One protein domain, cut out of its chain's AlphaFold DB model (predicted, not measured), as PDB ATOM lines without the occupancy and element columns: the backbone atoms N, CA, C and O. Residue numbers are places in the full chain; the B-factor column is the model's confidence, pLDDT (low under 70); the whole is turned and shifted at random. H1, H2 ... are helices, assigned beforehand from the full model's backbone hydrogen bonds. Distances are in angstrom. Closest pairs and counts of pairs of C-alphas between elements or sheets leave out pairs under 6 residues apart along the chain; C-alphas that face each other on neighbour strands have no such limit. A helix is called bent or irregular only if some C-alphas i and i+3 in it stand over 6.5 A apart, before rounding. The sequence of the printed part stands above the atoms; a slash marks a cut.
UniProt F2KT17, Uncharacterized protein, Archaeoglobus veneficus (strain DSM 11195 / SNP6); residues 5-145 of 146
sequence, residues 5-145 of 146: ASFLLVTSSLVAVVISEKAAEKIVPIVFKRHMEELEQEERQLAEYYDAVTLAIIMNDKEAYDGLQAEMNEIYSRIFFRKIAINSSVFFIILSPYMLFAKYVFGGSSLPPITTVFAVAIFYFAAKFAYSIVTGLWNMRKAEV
ATOM      1  N   ALA A   5      25.629 -46.172  33.256       82.50
ATOM      2  CA  ALA A   5      24.862 -45.211  34.045       82.50
ATOM      3  C   ALA A   5      24.027 -44.274  33.157       82.50
ATOM      4  O   ALA A   5      22.858 -44.049  33.458       82.50
ATOM      5  N   SER A   6      24.559 -43.812  32.022       84.06
ATOM      6  CA  SER A   6      23.782 -43.029  31.049       84.06
ATOM      7  C   SER A   6      22.649 -43.833  30.397       84.06
ATOM      8  O   SER A   6      21.563 -43.294  30.184       84.06
ATOM      9  N   PHE A   7      22.841 -45.129  30.122       86.81
ATOM     10  CA  PHE A   7      21.753 -45.986  29.622       86.81
ATOM     11  C   PHE A   7      20.642 -46.183  30.671       86.81
ATOM     12  O   PHE A   7      19.452 -46.076  30.358       86.81
ATOM     13  N   LEU A   8      21.018 -46.420  31.933       88.31
ATOM     14  CA  LEU A   8      20.072 -46.520  33.053       88.31
ATOM     15  C   LEU A   8      19.336 -45.199  33.313       88.31
ATOM     16  O   LEU A   8      18.137 -45.200  33.591       88.31
ATOM     17  N   LEU A   9      20.019 -44.066  33.169       88.75
ATOM     18  CA  LEU A   9      19.413 -42.743  33.256       88.75
ATOM     19  C   LEU A   9      18.335 -42.565  32.182       88.75
ATOM     20  O   LEU A   9      17.211 -42.215  32.519       88.75
ATOM     21  N   VAL A  10      18.627 -42.849  30.909       89.25
ATOM     22  CA  VAL A  10      17.650 -42.688  29.813       89.25
ATOM     23  C   VAL A  10      16.434 -43.598  30.003       89.25
ATOM     24  O   VAL A  10      15.296 -43.142  29.896       89.25
ATOM     25  N   THR A  11      16.656 -44.873  30.324       89.75
ATOM     26  CA  THR A  11      15.567 -45.845  30.519       89.75
ATOM     27  C   THR A  11      14.702 -45.505  31.731       89.75
ATOM     28  O   THR A  11      13.476 -45.466  31.613       89.75
ATOM     29  N   SER A  12      15.309 -45.177  32.876       91.38
ATOM     30  CA  SER A  12      14.559 -44.733  34.058       91.38
ATOM     31  C   SER A  12      13.839 -43.402  33.825       91.38
ATOM     32  O   SER A  12      12.718 -43.241  34.302       91.38
ATOM     33  N   SER A  13      14.419 -42.491  33.034       91.75
ATOM     34  CA  SER A  13      13.786 -41.216  32.669       91.75
ATOM     35  C   SER A  13      12.523 -41.445  31.855       91.75
ATOM     36  O   SER A  13      11.505 -40.813  32.113       91.75
ATOM     37  N   LEU A  14      12.559 -42.378  30.903       92.38
ATOM     38  CA  LEU A  14      11.400 -42.709  30.078       92.38
ATOM     39  C   LEU A  14      10.258 -43.270  30.933       92.38
ATOM     40  O   LEU A  14       9.114 -42.840  30.800       92.38
ATOM     41  N   VAL A  15      10.574 -44.167  31.872       93.06
ATOM     42  CA  VAL A  15       9.593 -44.694  32.833       93.06
ATOM     43  C   VAL A  15       9.033 -43.575  33.717       93.06
ATOM     44  O   VAL A  15       7.817 -43.475  33.880       93.06
ATOM     45  N   ALA A  16       9.890 -42.703  34.249       92.19
ATOM     46  CA  ALA A  16       9.480 -41.594  35.107       92.19
ATOM     47  C   ALA A  16       8.597 -40.572  34.378       92.19
ATOM     48  O   ALA A  16       7.634 -40.081  34.967       92.19
ATOM     49  N   VAL A  17       8.872 -40.291  33.101       92.88
ATOM     50  CA  VAL A  17       8.037 -39.427  32.253       92.88
ATOM     51  C   VAL A  17       6.652 -40.045  32.065       92.88
ATOM     52  O   VAL A  17       5.656 -39.387  32.344       92.88
ATOM     53  N   VAL A  18       6.564 -41.326  31.691       92.25
ATOM     54  CA  VAL A  18       5.266 -41.998  31.491       92.25
ATOM     55  C   VAL A  18       4.453 -42.064  32.790       92.25
ATOM     56  O   VAL A  18       3.241 -41.851  32.779       92.25
ATOM     57  N   ILE A  19       5.100 -42.343  33.925       92.88
ATOM     58  CA  ILE A  19       4.428 -42.362  35.233       92.88
ATOM     59  C   ILE A  19       3.949 -40.959  35.613       92.88
ATOM     60  O   ILE A  19       2.799 -40.809  36.025       92.88
ATOM     61  N   SER A  20       4.803 -39.944  35.458       91.81
ATOM     62  CA  SER A  20       4.464 -38.550  35.771       91.81
ATOM     63  C   SER A  20       3.302 -38.049  34.925       91.81
ATOM     64  O   SER A  20       2.424 -37.370  35.447       91.81
ATOM     65  N   GLU A  21       3.246 -38.424  33.645       91.19
ATOM     66  CA  GLU A  21       2.126 -38.083  32.768       91.19
ATOM     67  C   GLU A  21       0.820 -38.709  33.265       91.19
ATOM     68  O   GLU A  21      -0.147 -37.993  33.522       91.19
ATOM     69  N   LYS A  22       0.800 -40.028  33.496       90.25
ATOM     70  CA  LYS A  22      -0.401 -40.717  33.999       90.25
ATOM     71  C   LYS A  22      -0.839 -40.214  35.373       90.25
ATOM     72  O   LYS A  22      -2.029 -40.215  35.687       90.25
ATOM     73  N   ALA A  23       0.114 -39.829  36.217       90.44
ATOM     74  CA  ALA A  23      -0.174 -39.223  37.508       90.44
ATOM     75  C   ALA A  23      -0.788 -37.829  37.331       90.44
ATOM     76  O   ALA A  23      -1.807 -37.548  37.958       90.44
ATOM     77  N   ALA A  24      -0.236 -36.993  36.448       89.50
ATOM     78  CA  ALA A  24      -0.784 -35.677  36.137       89.50
ATOM     79  C   ALA A  24      -2.218 -35.779  35.600       89.50
ATOM     80  O   ALA A  24      -3.105 -35.131  36.149       89.50
ATOM     81  N   GLU A  25      -2.479 -36.666  34.634       87.50
ATOM     82  CA  GLU A  25      -3.825 -36.901  34.081       87.50
ATOM     83  C   GLU A  25      -4.855 -37.285  35.159       87.50
ATOM     84  O   GLU A  25      -6.019 -36.900  35.071       87.50
ATOM     85  N   LYS A  26      -4.441 -38.008  36.210       87.94
ATOM     86  CA  LYS A  26      -5.321 -38.379  37.334       87.94
ATOM     87  C   LYS A  26      -5.456 -37.293  38.396       87.94
ATOM     88  O   LYS A  26      -6.514 -37.172  39.006       87.94
ATOM     89  N   ILE A  27      -4.395 -36.538  38.658       89.12
ATOM     90  CA  ILE A  27      -4.352 -35.531  39.728       89.12
ATOM     91  C   ILE A  27      -5.037 -34.237  39.288       89.12
ATOM     92  O   ILE A  27      -5.739 -33.622  40.089       89.12
ATOM     93  N   VAL A  28      -4.882 -33.843  38.022       88.00
ATOM     94  CA  VAL A  28      -5.483 -32.625  37.460       88.00
ATOM     95  C   VAL A  28      -6.991 -32.527  37.726       88.00
ATOM     96  O   VAL A  28      -7.392 -31.518  38.306       88.00
ATOM     97  N   PRO A  29      -7.835 -33.534  37.422       84.81
ATOM     98  CA  PRO A  29      -9.272 -33.428  37.680       84.81
ATOM     99  C   PRO A  29      -9.632 -33.359  39.168       84.81
ATOM    100  O   PRO A  29     -10.684 -32.829  39.517       84.81
ATOM    101  N   ILE A  30      -8.765 -33.855  40.054       87.69
ATOM    102  CA  ILE A  30      -8.985 -33.825  41.504       87.69
ATOM    103  C   ILE A  30      -8.622 -32.448  42.071       87.69
ATOM    104  O   ILE A  30      -9.387 -31.873  42.842       87.69
ATOM    105  N   VAL A  31      -7.462 -31.910  41.687       87.06
ATOM    106  CA  VAL A  31      -6.926 -30.650  42.229       87.06
ATOM    107  C   VAL A  31      -7.574 -29.432  41.571       87.06
ATOM    108  O   VAL A  31      -7.892 -28.458  42.248       87.06
ATOM    109  N   PHE A  32      -7.822 -29.495  40.264       86.31
ATOM    110  CA  PHE A  32      -8.360 -28.394  39.462       86.31
ATOM    111  C   PHE A  32      -9.825 -28.618  39.077       86.31
ATOM    112  O   PHE A  32     -10.254 -28.196  38.006       86.31
ATOM    113  N   LYS A  33     -10.614 -29.250  39.957       84.88
ATOM    114  CA  LYS A  33     -12.014 -29.622  39.688       84.88
ATOM    115  C   LYS A  33     -12.842 -28.477  39.091       84.88
ATOM    116  O   LYS A  33     -13.438 -28.644  38.037       84.88
ATOM    117  N   ARG A  34     -12.809 -27.290  39.708       83.56
ATOM    118  CA  ARG A  34     -13.546 -26.108  39.226       83.56
ATOM    119  C   ARG A  34     -13.105 -25.656  37.829       83.56
ATOM    120  O   ARG A  34     -13.935 -25.267  37.022       83.56
ATOM    121  N   HIS A  35     -11.807 -25.706  37.527       82.94
ATOM    122  CA  HIS A  35     -11.318 -25.368  36.184       82.94
ATOM    123  C   HIS A  35     -11.704 -26.428  35.153       82.94
ATOM    124  O   HIS A  35     -11.926 -26.079  34.000       82.94
ATOM    125  N   MET A  36     -11.796 -27.698  35.555       83.50
ATOM    126  CA  MET A  36     -12.300 -28.759  34.686       83.50
ATOM    127  C   MET A  36     -13.799 -28.609  34.420       83.50
ATOM    128  O   MET A  36     -14.220 -28.835  33.297       83.50
ATOM    129  N   GLU A  37     -14.584 -28.171  35.408       86.81
ATOM    130  CA  GLU A  37     -16.006 -27.843  35.224       86.81
ATOM    131  C   GLU A  37     -16.195 -26.665  34.251       86.81
ATOM    132  O   GLU A  37     -17.037 -26.733  33.361       86.81
ATOM    133  N   GLU A  38     -15.383 -25.606  34.368       86.94
ATOM    134  CA  GLU A  38     -15.376 -24.486  33.410       86.94
ATOM    135  C   GLU A  38     -14.962 -24.947  32.001       86.94
ATOM    136  O   GLU A  38     -15.606 -24.590  31.019       86.94
ATOM    137  N   LEU A  39     -13.928 -25.790  31.896       87.62
ATOM    138  CA  LEU A  39     -13.502 -26.387  30.628       87.62
ATOM    139  C   LEU A  39     -14.597 -27.253  29.999       87.62
ATOM    140  O   LEU A  39     -14.788 -27.192  28.793       87.62
ATOM    141  N   GLU A  40     -15.328 -28.034  30.791       87.69
ATOM    142  CA  GLU A  40     -16.422 -28.867  30.288       87.69
ATOM    143  C   GLU A  40     -17.567 -28.009  29.727       87.69
ATOM    144  O   GLU A  40     -18.181 -28.371  28.724       87.69
ATOM    145  N   GLN A  41     -17.841 -26.850  30.333       89.75
ATOM    146  CA  GLN A  41     -18.807 -25.890  29.791       89.75
ATOM    147  C   GLN A  41     -18.336 -25.298  28.459       89.75
ATOM    148  O   GLN A  41     -19.121 -25.248  27.513       89.75
ATOM    149  N   GLU A  42     -17.065 -24.900  28.361       87.69
ATOM    150  CA  GLU A  42     -16.476 -24.412  27.106       87.69
ATOM    151  C   GLU A  42     -16.479 -25.504  26.017       87.69
ATOM    152  O   GLU A  42     -16.761 -25.220  24.856       87.69
ATOM    153  N   GLU A  43     -16.240 -26.771  26.372       87.50
ATOM    154  CA  GLU A  43     -16.311 -27.897  25.429       87.50
ATOM    155  C   GLU A  43     -17.730 -28.164  24.925       87.50
ATOM    156  O   GLU A  43     -17.909 -28.500  23.753       87.50
ATOM    157  N   ARG A  44     -18.749 -27.982  25.772       90.00
ATOM    158  CA  ARG A  44     -20.151 -28.060  25.335       90.00
ATOM    159  C   ARG A  44     -20.492 -26.936  24.363       90.00
ATOM    160  O   ARG A  44     -21.089 -27.211  23.330       90.00
ATOM    161  N   GLN A  45     -20.056 -25.710  24.648       88.25
ATOM    162  CA  GLN A  45     -20.223 -24.592  23.715       88.25
ATOM    163  C   GLN A  45     -19.523 -24.877  22.387       88.25
ATOM    164  O   GLN A  45     -20.108 -24.679  21.329       88.25
ATOM    165  N   LEU A  46     -18.297 -25.406  22.420       90.00
ATOM    166  CA  LEU A  46     -17.579 -25.786  21.206       90.00
ATOM    167  C   LEU A  46     -18.357 -26.824  20.379       90.00
ATOM    168  O   LEU A  46     -18.402 -26.709  19.157       90.00
ATOM    169  N   ALA A  47     -18.990 -27.809  21.025       87.75
ATOM    170  CA  ALA A  47     -19.839 -28.788  20.345       87.75
ATOM    171  C   ALA A  47     -21.067 -28.135  19.680       87.75
ATOM    172  O   ALA A  47     -21.369 -28.444  18.531       87.75
ATOM    173  N   GLU A  48     -21.714 -27.176  20.349       88.75
ATOM    174  CA  GLU A  48     -22.815 -26.397  19.760       88.75
ATOM    175  C   GLU A  48     -22.351 -25.589  18.534       88.75
ATOM    176  O   GLU A  48     -23.052 -25.535  17.521       88.75
ATOM    177  N   TYR A  49     -21.144 -25.011  18.577       87.44
ATOM    178  CA  TYR A  49     -20.549 -24.334  17.420       87.44
ATOM    179  C   TYR A  49     -20.258 -25.297  16.264       87.44
ATOM    180  O   TYR A  49     -20.490 -24.935  15.114       87.44
ATOM    181  N   TYR A  50     -19.802 -26.523  16.536       87.31
ATOM    182  CA  TYR A  50     -19.621 -27.545  15.498       87.31
ATOM    183  C   TYR A  50     -20.931 -27.866  14.770       87.31
ATOM    184  O   TYR A  50     -20.955 -27.945  13.535       87.31
ATOM    185  N   ASP A  51     -22.026 -28.003  15.517       88.06
ATOM    186  CA  ASP A  51     -23.353 -28.238  14.947       88.06
ATOM    187  C   ASP A  51     -23.815 -27.030  14.113       88.06
ATOM    188  O   ASP A  51     -24.292 -27.190  12.987       88.06
ATOM    189  N   ALA A  52     -23.600 -25.809  14.611       87.38
ATOM    190  CA  ALA A  52     -23.941 -24.572  13.907       87.38
ATOM    191  C   ALA A  52     -23.138 -24.380  12.607       87.38
ATOM    192  O   ALA A  52     -23.712 -24.040  11.572       87.38
ATOM    193  N   VAL A  53     -21.827 -24.645  12.628       87.31
ATOM    194  CA  VAL A  53     -20.965 -24.627  11.434       87.31
ATOM    195  C   VAL A  53     -21.466 -25.644  10.409       87.31
ATOM    196  O   VAL A  53     -21.571 -25.331   9.224       87.31
ATOM    197  N   THR A  54     -21.835 -26.845  10.857       86.88
ATOM    198  CA  THR A  54     -22.382 -27.894   9.982       86.88
ATOM    199  C   THR A  54     -23.694 -27.448   9.330       86.88
ATOM    200  O   THR A  54     -23.881 -27.637   8.126       86.88
ATOM    201  N   LEU A  55     -24.584 -26.796  10.083       88.75
ATOM    202  CA  LEU A  55     -25.822 -26.226   9.546       88.75
ATOM    203  C   LEU A  55     -25.551 -25.110   8.528       88.75
ATOM    204  O   LEU A  55     -26.186 -25.099   7.474       88.75
ATOM    205  N   ALA A  56     -24.585 -24.223   8.786       87.00
ATOM    206  CA  ALA A  56     -24.194 -23.173   7.844       87.00
ATOM    207  C   ALA A  56     -23.676 -23.750   6.513       87.00
ATOM    208  O   ALA A  56     -24.056 -23.270   5.444       87.00
ATOM    209  N   ILE A  57     -22.897 -24.842   6.564       88.12
ATOM    210  CA  ILE A  57     -22.465 -25.587   5.369       88.12
ATOM    211  C   ILE A  57     -23.676 -26.143   4.610       88.12
ATOM    212  O   ILE A  57     -23.772 -25.961   3.396       88.12
ATOM    213  N   ILE A  58     -24.614 -26.800   5.305       91.25
ATOM    214  CA  ILE A  58     -25.822 -27.379   4.687       91.25
ATOM    215  C   ILE A  58     -26.684 -26.289   4.034       91.25
ATOM    216  O   ILE A  58     -27.236 -26.499   2.954       91.25
ATOM    217  N   MET A  59     -26.782 -25.119   4.667       92.44
ATOM    218  CA  MET A  59     -27.515 -23.962   4.149       92.44
ATOM    219  C   MET A  59     -26.757 -23.198   3.053       92.44
ATOM    220  O   MET A  59     -27.329 -22.295   2.447       92.44
ATOM    221  N   ASN A  60     -25.506 -23.577   2.764       89.19
ATOM    222  CA  ASN A  60     -24.611 -22.903   1.823       89.19
ATOM    223  C   ASN A  60     -24.419 -21.406   2.152       89.19
ATOM    224  O   ASN A  60     -24.219 -20.577   1.262       89.19
ATOM    225  N   ASP A  61     -24.501 -21.066   3.443       92.31
ATOM    226  CA  ASP A  61     -24.304 -19.714   3.956       92.31
ATOM    227  C   ASP A  61     -22.835 -19.533   4.339       92.31
ATOM    228  O   ASP A  61     -22.381 -19.886   5.430       92.31
ATOM    229  N   LYS A  62     -22.071 -19.004   3.383       89.31
ATOM    230  CA  LYS A  62     -20.629 -18.821   3.535       89.31
ATOM    231  C   LYS A  62     -20.275 -17.766   4.586       89.31
ATOM    232  O   LYS A  62     -19.270 -17.921   5.271       89.31
ATOM    233  N   GLU A  63     -21.078 -16.712   4.718       91.06
ATOM    234  CA  GLU A  63     -20.807 -15.635   5.675       91.06
ATOM    235  C   GLU A  63     -21.012 -16.133   7.109       91.06
ATOM    236  O   GLU A  63     -20.147 -15.933   7.966       91.06
ATOM    237  N   ALA A  64     -22.096 -16.882   7.344       88.19
ATOM    238  CA  ALA A  64     -22.320 -17.552   8.618       88.19
ATOM    239  C   ALA A  64     -21.233 -18.597   8.916       88.19
ATOM    240  O   ALA A  64     -20.752 -18.671  10.047       88.19
ATOM    241  N   TYR A  65     -20.808 -19.375   7.914       89.31
ATOM    242  CA  TYR A  65     -19.732 -20.354   8.070       89.31
ATOM    243  C   TYR A  65     -18.407 -19.704   8.491       89.31
ATOM    244  O   TYR A  65     -17.822 -20.127   9.487       89.31
ATOM    245  N   ASP A  66     -17.952 -18.669   7.777       90.25
ATOM    246  CA  ASP A  66     -16.673 -18.007   8.063       90.25
ATOM    247  C   ASP A  66     -16.692 -17.369   9.470       90.25
ATOM    248  O   ASP A  66     -15.718 -17.483  10.221       90.25
ATOM    249  N   GLY A  67     -17.824 -16.767   9.865       89.81
ATOM    250  CA  GLY A  67     -18.017 -16.204  11.204       89.81
ATOM    251  C   GLY A  67     -17.998 -17.263  12.311       89.81
ATOM    252  O   GLY A  67     -17.236 -17.149  13.271       89.81
ATOM    253  N   LEU A  68     -18.787 -18.331  12.163       90.19
ATOM    254  CA  LEU A  68     -18.863 -19.414  13.148       90.19
ATOM    255  C   LEU A  68     -17.552 -20.204  13.241       90.19
ATOM    256  O   LEU A  68     -17.164 -20.621  14.332       90.19
ATOM    257  N   GLN A  69     -16.838 -20.387  12.127       88.31
ATOM    258  CA  GLN A  69     -15.541 -21.058  12.116       88.31
ATOM    259  C   GLN A  69     -14.480 -20.256  12.885       88.31
ATOM    260  O   GLN A  69     -13.662 -20.854  13.589       88.31
ATOM    261  N   ALA A  70     -14.483 -18.925  12.771       88.62
ATOM    262  CA  ALA A  70     -13.563 -18.066  13.511       88.62
ATOM    263  C   ALA A  70     -13.797 -18.159  15.030       88.62
ATOM    264  O   ALA A  70     -12.847 -18.415  15.775       88.62
ATOM    265  N   GLU A  71     -15.054 -18.046  15.466       89.06
ATOM    266  CA  GLU A  71     -15.456 -18.179  16.877       89.06
ATOM    267  C   GLU A  71     -15.115 -19.571  17.431       89.06
ATOM    268  O   GLU A  71     -14.486 -19.709  18.484       89.06
ATOM    269  N   MET A  72     -15.439 -20.623  16.673       87.50
ATOM    270  CA  MET A  72     -15.109 -22.005  17.027       87.50
ATOM    271  C   MET A  72     -13.597 -22.194  17.212       87.50
ATOM    272  O   MET A  72     -13.162 -22.839  18.168       87.50
ATOM    273  N   ASN A  73     -12.779 -21.624  16.323       86.75
ATOM    274  CA  ASN A  73     -11.325 -21.732  16.412       86.75
ATOM    275  C   ASN A  73     -10.755 -20.971  17.622       86.75
ATOM    276  O   ASN A  73      -9.804 -21.442  18.250       86.75
ATOM    277  N   GLU A  74     -11.336 -19.825  17.988       89.00
ATOM    278  CA  GLU A  74     -10.934 -19.093  19.194       89.00
ATOM    279  C   GLU A  74     -11.220 -19.905  20.464       89.00
ATOM    280  O   GLU A  74     -10.326 -20.083  21.302       89.00
ATOM    281  N   ILE A  75     -12.436 -20.446  20.586       88.19
ATOM    282  CA  ILE A  75     -12.841 -21.281  21.725       88.19
ATOM    283  C   ILE A  75     -11.956 -22.530  21.799       88.19
ATOM    284  O   ILE A  75     -11.396 -22.831  22.856       88.19
ATOM    285  N   TYR A  76     -11.749 -23.217  20.672       85.81
ATOM    286  CA  TYR A  76     -10.878 -24.389  20.603       85.81
ATOM    287  C   TYR A  76      -9.452 -24.071  21.063       85.81
ATOM    288  O   TYR A  76      -8.894 -24.778  21.902       85.81
ATOM    289  N   SER A  77      -8.868 -22.989  20.542       82.19
ATOM    290  CA  SER A  77      -7.523 -22.544  20.904       82.19
ATOM    291  C   SER A  77      -7.411 -22.298  22.411       82.19
ATOM    292  O   SER A  77      -6.503 -22.814  23.068       82.19
ATOM    293  N   ARG A  78      -8.385 -21.587  22.993       86.88
ATOM    294  CA  ARG A  78      -8.447 -21.307  24.432       86.88
ATOM    295  C   ARG A  78      -8.486 -22.590  25.268       86.88
ATOM    296  O   ARG A  78      -7.660 -22.742  26.171       86.88
ATOM    297  N   ILE A  79      -9.374 -23.527  24.932       87.69
ATOM    298  CA  ILE A  79      -9.499 -24.832  25.605       87.69
ATOM    299  C   ILE A  79      -8.186 -25.614  25.499       87.69
ATOM    300  O   ILE A  79      -7.670 -26.121  26.500       87.69
ATOM    301  N   PHE A  80      -7.617 -25.687  24.296       84.75
ATOM    302  CA  PHE A  80      -6.390 -26.421  24.008       84.75
ATOM    303  C   PHE A  80      -5.204 -25.895  24.823       84.75
ATOM    304  O   PHE A  80      -4.554 -26.662  25.539       84.75
ATOM    305  N   PHE A  81      -4.952 -24.582  24.787       83.50
ATOM    306  CA  PHE A  81      -3.861 -23.976  25.551       83.50
ATOM    307  C   PHE A  81      -4.069 -24.118  27.056       83.50
ATOM    308  O   PHE A  81      -3.109 -24.402  27.775       83.50
ATOM    309  N   ARG A  82      -5.308 -23.992  27.546       85.69
ATOM    310  CA  ARG A  82      -5.626 -24.155  28.971       85.69
ATOM    311  C   ARG A  82      -5.376 -25.590  29.441       85.69
ATOM    312  O   ARG A  82      -4.719 -25.782  30.466       85.69
ATOM    313  N   LYS A  83      -5.810 -26.599  28.675       83.88
ATOM    314  CA  LYS A  83      -5.539 -28.020  28.967       83.88
ATOM    315  C   LYS A  83      -4.044 -28.328  28.953       83.88
ATOM    316  O   LYS A  83      -3.550 -28.977  29.874       83.88
ATOM    317  N   ILE A  84      -3.311 -27.832  27.954       85.38
ATOM    318  CA  ILE A  84      -1.858 -28.027  27.872       85.38
ATOM    319  C   ILE A  84      -1.149 -27.372  29.047       85.38
ATOM    320  O   ILE A  84      -0.308 -28.021  29.664       85.38
ATOM    321  N   ALA A  85      -1.479 -26.121  29.370       85.62
ATOM    322  CA  ALA A  85      -0.836 -25.397  30.456       85.62
ATOM    323  C   ALA A  85      -1.023 -26.132  31.788       85.62
ATOM    324  O   ALA A  85      -0.037 -26.452  32.448       85.62
ATOM    325  N   ILE A  86      -2.263 -26.486  32.144       86.50
ATOM    326  CA  ILE A  86      -2.567 -27.157  33.416       86.50
ATOM    327  C   ILE A  86      -1.888 -28.531  33.489       86.50
ATOM    328  O   ILE A  86      -1.175 -28.811  34.456       86.50
ATOM    329  N   ASN A  87      -2.046 -29.372  32.460       84.94
ATOM    330  CA  ASN A  87      -1.461 -30.714  32.459       84.94
ATOM    331  C   ASN A  87       0.070 -30.670  32.477       84.94
ATOM    332  O   ASN A  87       0.691 -31.402  33.246       84.94
ATOM    333  N   SER A  88       0.681 -29.788  31.681       85.56
ATOM    334  CA  SER A  88       2.140 -29.652  31.622       85.56
ATOM    335  C   SER A  88       2.701 -29.120  32.938       85.56
ATOM    336  O   SER A  88       3.715 -29.622  33.418       85.56
ATOM    337  N   SER A  89       2.038 -28.145  33.569       88.75
ATOM    338  CA  SER A  89       2.454 -27.632  34.875       88.75
ATOM    339  C   SER A  89       2.427 -28.722  35.945       88.75
ATOM    340  O   SER A  89       3.424 -28.910  36.641       88.75
ATOM    341  N   VAL A  90       1.334 -29.483  36.051       89.06
ATOM    342  CA  VAL A  90       1.240 -30.585  37.024       89.06
ATOM    343  C   VAL A  90       2.259 -31.680  36.711       89.06
ATOM    344  O   VAL A  90       2.929 -32.169  37.620       89.06
ATOM    345  N   PHE A  91       2.445 -32.011  35.433       91.06
ATOM    346  CA  PHE A  91       3.470 -32.947  34.983       91.06
ATOM    347  C   PHE A  91       4.873 -32.539  35.452       91.06
ATOM    348  O   PHE A  91       5.570 -33.352  36.058       91.06
ATOM    349  N   PHE A  92       5.284 -31.286  35.240       89.50
ATOM    350  CA  PHE A  92       6.609 -30.821  35.661       89.50
ATOM    351  C   PHE A  92       6.761 -30.764  37.179       89.50
ATOM    352  O   PHE A  92       7.835 -31.085  37.688       89.50
ATOM    353  N   ILE A  93       5.697 -30.421  37.910       92.12
ATOM    354  CA  ILE A  93       5.704 -30.470  39.377       92.12
ATOM    355  C   ILE A  93       5.982 -31.899  39.853       92.12
ATOM    356  O   ILE A  93       6.848 -32.083  40.704       92.12
ATOM    357  N   ILE A  94       5.320 -32.905  39.268       92.25
ATOM    358  CA  ILE A  94       5.505 -34.325  39.615       92.25
ATOM    359  C   ILE A  94       6.868 -34.855  39.152       92.25
ATOM    360  O   ILE A  94       7.471 -35.670  39.846       92.25
ATOM    361  N   LEU A  95       7.376 -34.391  38.009       91.69
ATOM    362  CA  LEU A  95       8.668 -34.821  37.473       91.69
ATOM    363  C   LEU A  95       9.849 -34.212  38.250       91.69
ATOM    364  O   LEU A  95      10.902 -34.838  38.372       91.69
ATOM    365  N   SER A  96       9.689 -33.008  38.807       91.25
ATOM    366  CA  SER A  96      10.773 -32.263  39.462       91.25
ATOM    367  C   SER A  96      11.507 -33.014  40.594       91.25
ATOM    368  O   SER A  96      12.743 -32.980  40.601       91.25
ATOM    369  N   PRO A  97      10.851 -33.772  41.503       92.38
ATOM    370  CA  PRO A  97      11.546 -34.544  42.530       92.38
ATOM    371  C   PRO A  97      12.382 -35.670  41.919       92.38
ATOM    372  O   PRO A  97      13.492 -35.930  42.383       92.38
ATOM    373  N   TYR A  98      11.899 -36.295  40.838       92.00
ATOM    374  CA  TYR A  98      12.665 -37.301  40.105       92.00
ATOM    375  C   TYR A  98      13.912 -36.694  39.456       92.00
ATOM    376  O   TYR A  98      14.977 -37.300  39.497       92.00
ATOM    377  N   MET A  99      13.834 -35.473  38.924       91.00
ATOM    378  CA  MET A  99      14.998 -34.792  38.342       91.00
ATOM    379  C   MET A  99      16.087 -34.490  39.377       91.00
ATOM    380  O   MET A  99      17.276 -34.663  39.099       91.00
ATOM    381  N   LEU A 100      15.689 -34.064  40.579       91.81
ATOM    382  CA  LEU A 100      16.615 -33.858  41.696       91.81
ATOM    383  C   LEU A 100      17.232 -35.182  42.156       91.81
ATOM    384  O   LEU A 100      18.447 -35.261  42.350       91.81
ATOM    385  N   PHE A 101      16.417 -36.233  42.261       90.56
ATOM    386  CA  PHE A 101      16.880 -37.577  42.592       90.56
ATOM    387  C   PHE A 101      17.865 -38.115  41.546       90.56
ATOM    388  O   PHE A 101      18.939 -38.603  41.895       90.56
ATOM    389  N   ALA A 102      17.559 -37.951  40.258       89.12
ATOM    390  CA  ALA A 102      18.422 -38.366  39.163       89.12
ATOM    391  C   ALA A 102      19.765 -37.626  39.188       89.12
ATOM    392  O   ALA A 102      20.804 -38.245  38.976       89.12
ATOM    393  N   LYS A 103      19.777 -36.326  39.518       89.75
ATOM    394  CA  LYS A 103      21.025 -35.571  39.714       89.75
ATOM    395  C   LYS A 103      21.873 -36.138  40.855       89.75
ATOM    396  O   LYS A 103      23.092 -36.173  40.728       89.75
ATOM    397  N   TYR A 104      21.249 -36.553  41.955       89.12
ATOM    398  CA  TYR A 104      21.966 -37.105  43.104       89.12
ATOM    399  C   TYR A 104      22.536 -38.502  42.813       89.12
ATOM    400  O   TYR A 104      23.700 -38.764  43.097       89.12
ATOM    401  N   VAL A 105      21.739 -39.380  42.201       88.38
ATOM    402  CA  VAL A 105      22.116 -40.780  41.938       88.38
ATOM    403  C   VAL A 105      23.052 -40.916  40.738       88.38
ATOM    404  O   VAL A 105      24.024 -41.664  40.792       88.38
ATOM    405  N   PHE A 106      22.785 -40.180  39.659       85.44
ATOM    406  CA  PHE A 106      23.538 -40.249  38.404       85.44
ATOM    407  C   PHE A 106      24.471 -39.047  38.219       85.44
ATOM    408  O   PHE A 106      24.911 -38.774  37.112       85.44
ATOM    409  N   GLY A 107      24.821 -38.319  39.284       78.06
ATOM    410  CA  GLY A 107      25.677 -37.128  39.194       78.06
ATOM    411  C   GLY A 107      27.069 -37.372  38.587       78.06
ATOM    412  O   GLY A 107      27.711 -36.420  38.157       78.06
ATOM    413  N   GLY A 108      27.517 -38.630  38.530       76.56
ATOM    414  CA  GLY A 108      28.761 -39.050  37.881       76.56
ATOM    415  C   GLY A 108      28.621 -39.545  36.434       76.56
ATOM    416  O   GLY A 108      29.612 -40.022  35.885       76.56
ATOM    417  N   SER A 109      27.431 -39.497  35.819       78.88
ATOM    418  CA  SER A 109      27.249 -39.920  34.422       78.88
ATOM    419  C   SER A 109      27.855 -38.926  33.432       78.88
ATOM    420  O   SER A 109      27.967 -37.732  33.709       78.88
ATOM    421  N   SER A 110      28.197 -39.412  32.235       74.81
ATOM    422  CA  SER A 110      28.728 -38.566  31.155       74.81
ATOM    423  C   SER A 110      27.711 -37.540  30.637       74.81
ATOM    424  O   SER A 110      28.093 -36.474  30.154       74.81
ATOM    425  N   LEU A 111      26.414 -37.842  30.760       81.00
ATOM    426  CA  LEU A 111      25.323 -36.933  30.425       81.00
ATOM    427  C   LEU A 111      24.814 -36.198  31.675       81.00
ATOM    428  O   LEU A 111      24.660 -36.839  32.717       81.00
ATOM    429  N   PRO A 112      24.479 -34.896  31.595       86.75
ATOM    430  CA  PRO A 112      23.903 -34.190  32.731       86.75
ATOM    431  C   PRO A 112      22.473 -34.706  33.012       86.75
ATOM    432  O   PRO A 112      21.597 -34.575  32.148       86.75
ATOM    433  N   PRO A 113      22.178 -35.239  34.218       85.88
ATOM    434  CA  PRO A 113      20.915 -35.933  34.490       85.88
ATOM    435  C   PRO A 113      19.666 -35.089  34.237       85.88
ATOM    436  O   PRO A 113      18.736 -35.530  33.572       85.88
ATOM    437  N   ILE A 114      19.668 -33.836  34.698       88.44
ATOM    438  CA  ILE A 114      18.536 -32.911  34.538       88.44
ATOM    439  C   ILE A 114      18.224 -32.675  33.054       88.44
ATOM    440  O   ILE A 114      17.065 -32.753  32.650       88.44
ATOM    441  N   THR A 115      19.246 -32.415  32.233       89.56
ATOM    442  CA  THR A 115      19.051 -32.152  30.801       89.56
ATOM    443  C   THR A 115      18.586 -33.393  30.055       89.56
ATOM    444  O   THR A 115      17.757 -33.277  29.159       89.56
ATOM    445  N   THR A 116      19.060 -34.581  30.442       88.69
ATOM    446  CA  THR A 116      18.623 -35.841  29.834       88.69
ATOM    447  C   THR A 116      17.157 -36.121  30.134       88.69
ATOM    448  O   THR A 116      16.409 -36.430  29.212       88.69
ATOM    449  N   VAL A 117      16.719 -35.953  31.387       90.25
ATOM    450  CA  VAL A 117      15.305 -36.132  31.758       90.25
ATOM    451  C   VAL A 117      14.414 -35.161  30.981       90.25
ATOM    452  O   VAL A 117      13.407 -35.576  30.408       90.25
ATOM    453  N   PHE A 118      14.807 -33.883  30.893       90.19
ATOM    454  CA  PHE A 118      14.087 -32.891  30.087       90.19
ATOM    455  C   PHE A 118      14.039 -33.265  28.603       90.19
ATOM    456  O   PHE A 118      12.974 -33.202  27.994       90.19
ATOM    457  N   ALA A 119      15.166 -33.672  28.019       90.88
ATOM    458  CA  ALA A 119      15.229 -34.062  26.614       90.88
ATOM    459  C   ALA A 119      14.322 -35.265  26.325       90.88
ATOM    460  O   ALA A 119      13.590 -35.250  25.337       90.88
ATOM    461  N   VAL A 120      14.312 -36.269  27.208       91.81
ATOM    462  CA  VAL A 120      13.415 -37.429  27.103       91.81
ATOM    463  C   VAL A 120      11.951 -36.999  27.194       91.81
ATOM    464  O   VAL A 120      11.147 -37.456  26.387       91.81
ATOM    465  N   ALA A 121      11.600 -36.091  28.110       90.25
ATOM    466  CA  ALA A 121      10.239 -35.566  28.216       90.25
ATOM    467  C   ALA A 121       9.800 -34.836  26.934       90.25
ATOM    468  O   ALA A 121       8.721 -35.108  26.409       90.25
ATOM    469  N   ILE A 122      10.651 -33.962  26.384       90.19
ATOM    470  CA  ILE A 122      10.363 -33.233  25.140       90.19
ATOM    471  C   ILE A 122      10.184 -34.207  23.973       90.19
ATOM    472  O   ILE A 122       9.196 -34.112  23.248       90.19
ATOM    473  N   PHE A 123      11.099 -35.165  23.805       92.25
ATOM    474  CA  PHE A 123      10.995 -36.172  22.748       92.25
ATOM    475  C   PHE A 123       9.737 -37.025  22.887       92.25
ATOM    476  O   PHE A 123       9.084 -37.317  21.887       92.25
ATOM    477  N   TYR A 124       9.376 -37.400  24.114       90.44
ATOM    478  CA  TYR A 124       8.164 -38.155  24.394       90.44
ATOM    479  C   TYR A 124       6.906 -37.390  23.963       90.44
ATOM    480  O   TYR A 124       6.100 -37.920  23.196       90.44
ATOM    481  N   PHE A 125       6.757 -36.129  24.383       86.75
ATOM    482  CA  PHE A 125       5.605 -35.312  23.995       86.75
ATOM    483  C   PHE A 125       5.585 -34.999  22.499       86.75
ATOM    484  O   PHE A 125       4.522 -35.060  21.887       86.75
ATOM    485  N   ALA A 126       6.742 -34.733  21.886       89.19
ATOM    486  CA  ALA A 126       6.841 -34.528  20.445       89.19
ATOM    487  C   ALA A 126       6.403 -35.778  19.666       89.19
ATOM    488  O   ALA A 126       5.621 -35.674  18.720       89.19
ATOM    489  N   ALA A 127       6.842 -36.967  20.091       89.50
ATOM    490  CA  ALA A 127       6.434 -38.229  19.484       89.50
ATOM    491  C   ALA A 127       4.934 -38.505  19.679       89.50
ATOM    492  O   ALA A 127       4.262 -38.900  18.727       89.50
ATOM    493  N   LYS A 128       4.385 -38.250  20.876       84.94
ATOM    494  CA  LYS A 128       2.947 -38.394  21.166       84.94
ATOM    495  C   LYS A 128       2.103 -37.432  20.326       84.94
ATOM    496  O   LYS A 128       1.085 -37.837  19.771       84.94
ATOM    497  N   PHE A 129       2.545 -36.183  20.180       82.81
ATOM    498  CA  PHE A 129       1.883 -35.181  19.348       82.81
ATOM    499  C   PHE A 129       1.910 -35.564  17.862       82.81
ATOM    500  O   PHE A 129       0.868 -35.568  17.208       82.81
ATOM    501  N   ALA A 130       3.072 -35.976  17.345       85.19
ATOM    502  CA  ALA A 130       3.200 -36.468  15.975       85.19
ATOM    503  C   ALA A 130       2.308 -37.696  15.727       85.19
ATOM    504  O   ALA A 130       1.603 -37.751  14.720       85.19
ATOM    505  N   TYR A 131       2.280 -38.646  16.669       85.81
ATOM    506  CA  TYR A 131       1.386 -39.800  16.611       85.81
ATOM    507  C   TYR A 131      -0.084 -39.367  16.559       85.81
ATOM    508  O   TYR A 131      -0.805 -39.823  15.679       85.81
ATOM    509  N   SER A 132      -0.498 -38.430  17.421       76.94
ATOM    510  CA  SER A 132      -1.865 -37.895  17.453       76.94
ATOM    511  C   SER A 132      -2.288 -37.287  16.114       76.94
ATOM    512  O   SER A 132      -3.391 -37.568  15.642       76.94
ATOM    513  N   ILE A 133      -1.416 -36.499  15.474       82.44
ATOM    514  CA  ILE A 133      -1.680 -35.918  14.147       82.44
ATOM    515  C   ILE A 133      -1.841 -37.022  13.101       82.44
ATOM    516  O   ILE A 133      -2.828 -37.036  12.368       82.44
ATOM    517  N   VAL A 134      -0.896 -37.966  13.042       84.19
ATOM    518  CA  VAL A 134      -0.920 -39.057  12.055       84.19
ATOM    519  C   VAL A 134      -2.178 -39.911  12.215       84.19
ATOM    520  O   VAL A 134      -2.840 -40.217  11.224       84.19
ATOM    521  N   THR A 135      -2.553 -40.258  13.448       81.88
ATOM    522  CA  THR A 135      -3.790 -41.003  13.710       81.88
ATOM    523  C   THR A 135      -5.042 -40.194  13.386       81.88
ATOM    524  O   THR A 135      -5.992 -40.755  12.844       81.88
ATOM    525  N   GLY A 136      -5.043 -38.887  13.661       74.50
ATOM    526  CA  GLY A 136      -6.156 -37.997  13.327       74.50
ATOM    527  C   GLY A 136      -6.401 -37.941  11.820       74.50
ATOM    528  O   GLY A 136      -7.515 -38.195  11.367       74.50
ATOM    529  N   LEU A 137      -5.339 -37.728  11.039       77.69
ATOM    530  CA  LEU A 137      -5.398 -37.725   9.573       77.69
ATOM    531  C   LEU A 137      -5.846 -39.078   9.008       77.69
ATOM    532  O   LEU A 137      -6.648 -39.136   8.076       77.69
ATOM    533  N   TRP A 138      -5.355 -40.182   9.577       76.81
ATOM    534  CA  TRP A 138      -5.744 -41.522   9.143       76.81
ATOM    535  C   TRP A 138      -7.232 -41.810   9.382       76.81
ATOM    536  O   TRP A 138      -7.883 -42.441   8.548       76.81
ATOM    537  N   ASN A 139      -7.777 -41.334  10.503       75.25
ATOM    538  CA  ASN A 139      -9.190 -41.500  10.835       75.25
ATOM    539  C   ASN A 139     -10.098 -40.656   9.929       75.25
ATOM    540  O   ASN A 139     -11.116 -41.169   9.472       75.25
ATOM    541  N   MET A 140      -9.701 -39.424   9.591       66.19
ATOM    542  CA  MET A 140     -10.426 -38.588   8.620       66.19
ATOM    543  C   MET A 140     -10.463 -39.237   7.231       66.19
ATOM    544  O   MET A 140     -11.524 -39.348   6.625       66.19
ATOM    545  N   ARG A 141      -9.332 -39.789   6.770       60.12
ATOM    546  CA  ARG A 141      -9.262 -40.490   5.478       60.12
ATOM    547  C   ARG A 141     -10.156 -41.731   5.414       60.12
ATOM    548  O   ARG A 141     -10.633 -42.085   4.344       60.12
ATOM    549  N   LYS A 142     -10.361 -42.429   6.534       61.00
ATOM    550  CA  LYS A 142     -11.292 -43.568   6.587       61.00
ATOM    551  C   LYS A 142     -12.758 -43.132   6.562       61.00
ATOM    552  O   LYS A 142     -13.567 -43.881   6.029       61.00
ATOM    553  N   ALA A 143     -13.076 -41.962   7.114       58.78
ATOM    554  CA  ALA A 143     -14.431 -41.418   7.124       58.78
ATOM    555  C   ALA A 143     -14.884 -40.919   5.739       58.78
ATOM    556  O   ALA A 143     -16.060 -41.016   5.434       58.78
ATOM    557  N   GLU A 144     -13.969 -40.454   4.879       50.66
ATOM    558  CA  GLU A 144     -14.286 -40.032   3.497       50.66
ATOM    559  C   GLU A 144     -14.515 -41.194   2.509       50.66
ATOM    560  O   GLU A 144     -14.962 -40.974   1.386       50.66
ATOM    561  N   VAL A 145     -14.164 -42.430   2.883       52.22
ATOM    562  CA  VAL A 145     -14.268 -43.618   2.010       52.22
ATOM    563  C   VAL A 145     -15.530 -44.451   2.311       52.22
ATOM    564  O   VAL A 145     -15.782 -45.443   1.627       52.22
TER     565      VAL A 145
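AT A GLANCE: This is residues 5 to 145 of the 146 residues of an uncharacterized protein of Archaeoglobus veneficus (strain DSM 11195 / SNP6) (UniProt F2KT17). A long bent helix, H3, makes the longest axis of a loose, flat arrangement of crossed helices. H2 folds against its first arm, H3a, as a helical hairpin at one end; toward the other end H1 crosses H3a, and H4 folds back from the second arm, H3b, crosses the first part of H1 and splays away from H3a, with residues 126 to 145 sticking out free. The printed part has 141 residues with four named helices, in the order H1, H2, H3, H4, and no named strand; the class is all helix. The whole is loose, with a radius of gyration of the C-alphas of 20.5 A, and spans 67 by 38 by 20 A.

IN THESE COORDINATES: H3, residues 62 to 105, was assigned as one helix by its hydrogen bonds but is bent: C-alphas 94 and 97 are 6.7 A apart. Its arm H3a, residues 62 to 94, measures 47.2 A, and its arm H3b, residues 97 to 105, measures 12.3 A; C-alpha 62 is at (-20.629, -18.821, 3.535). H2 is residues 33 to 58, 37.7 A long. H1, residues 5 to 31, is 35.9 A long and begins with C-alpha 5 at (24.862, -45.211, 34.045). It has a kink of 29 degrees near residue 25 and is neither bent nor irregular, but only just: C-alphas 26 and 29 are 6.3 A apart. H4, residues 113 to 143, is 45.0 A long and ends with C-alpha 143 at (-14.431, -41.418, 7.124).

HOW THE PARTS SIT: H3, taken whole, is the hub, touching three other helices; its arms stand at a steep tilt of 43 degrees. H2 and H3a form a hairpin: they touch, opposite ways at a shallow tilt of 25 degrees, with the closest C-alphas, Ala 56 and Tyr 65, 5.3 A apart. H1 touches H3a with residues 20 to 28 alone, opposite ways at a steep tilt of 61 degrees; the closest C-alphas are those of Ala 24 and Phe 91, 5.2 A apart. H3b and H4 touch, opposite ways at a steep tilt of 46 degrees, closest at the C-alphas of Lys 103 and Pro 113, 5.2 A apart. H4 touches H1 with residues 113 to 124 alone, the same way at a steep tilt of 62 degrees, and the C-alphas of Ser 13 and Val 117, the closest, are 5.4 A apart. H4 is apart from H2 and from H3a. Every O i to N i+4 pair is within hydrogen-bond range in H2, H3a, H3b and H4, and 21 of 23 are in H1.

THE WHOLE: The two C-alphas farthest apart, those of Met 59 and Gly 108, are 67.3 A apart. The printed part has no cut. The links H1 to H2 and H2 to H3 are tight, and the link H3 to H4, with 7 residues, is short. The mean pLDDT of the printed part is 86.3, and residues 140 to 145 are under 70.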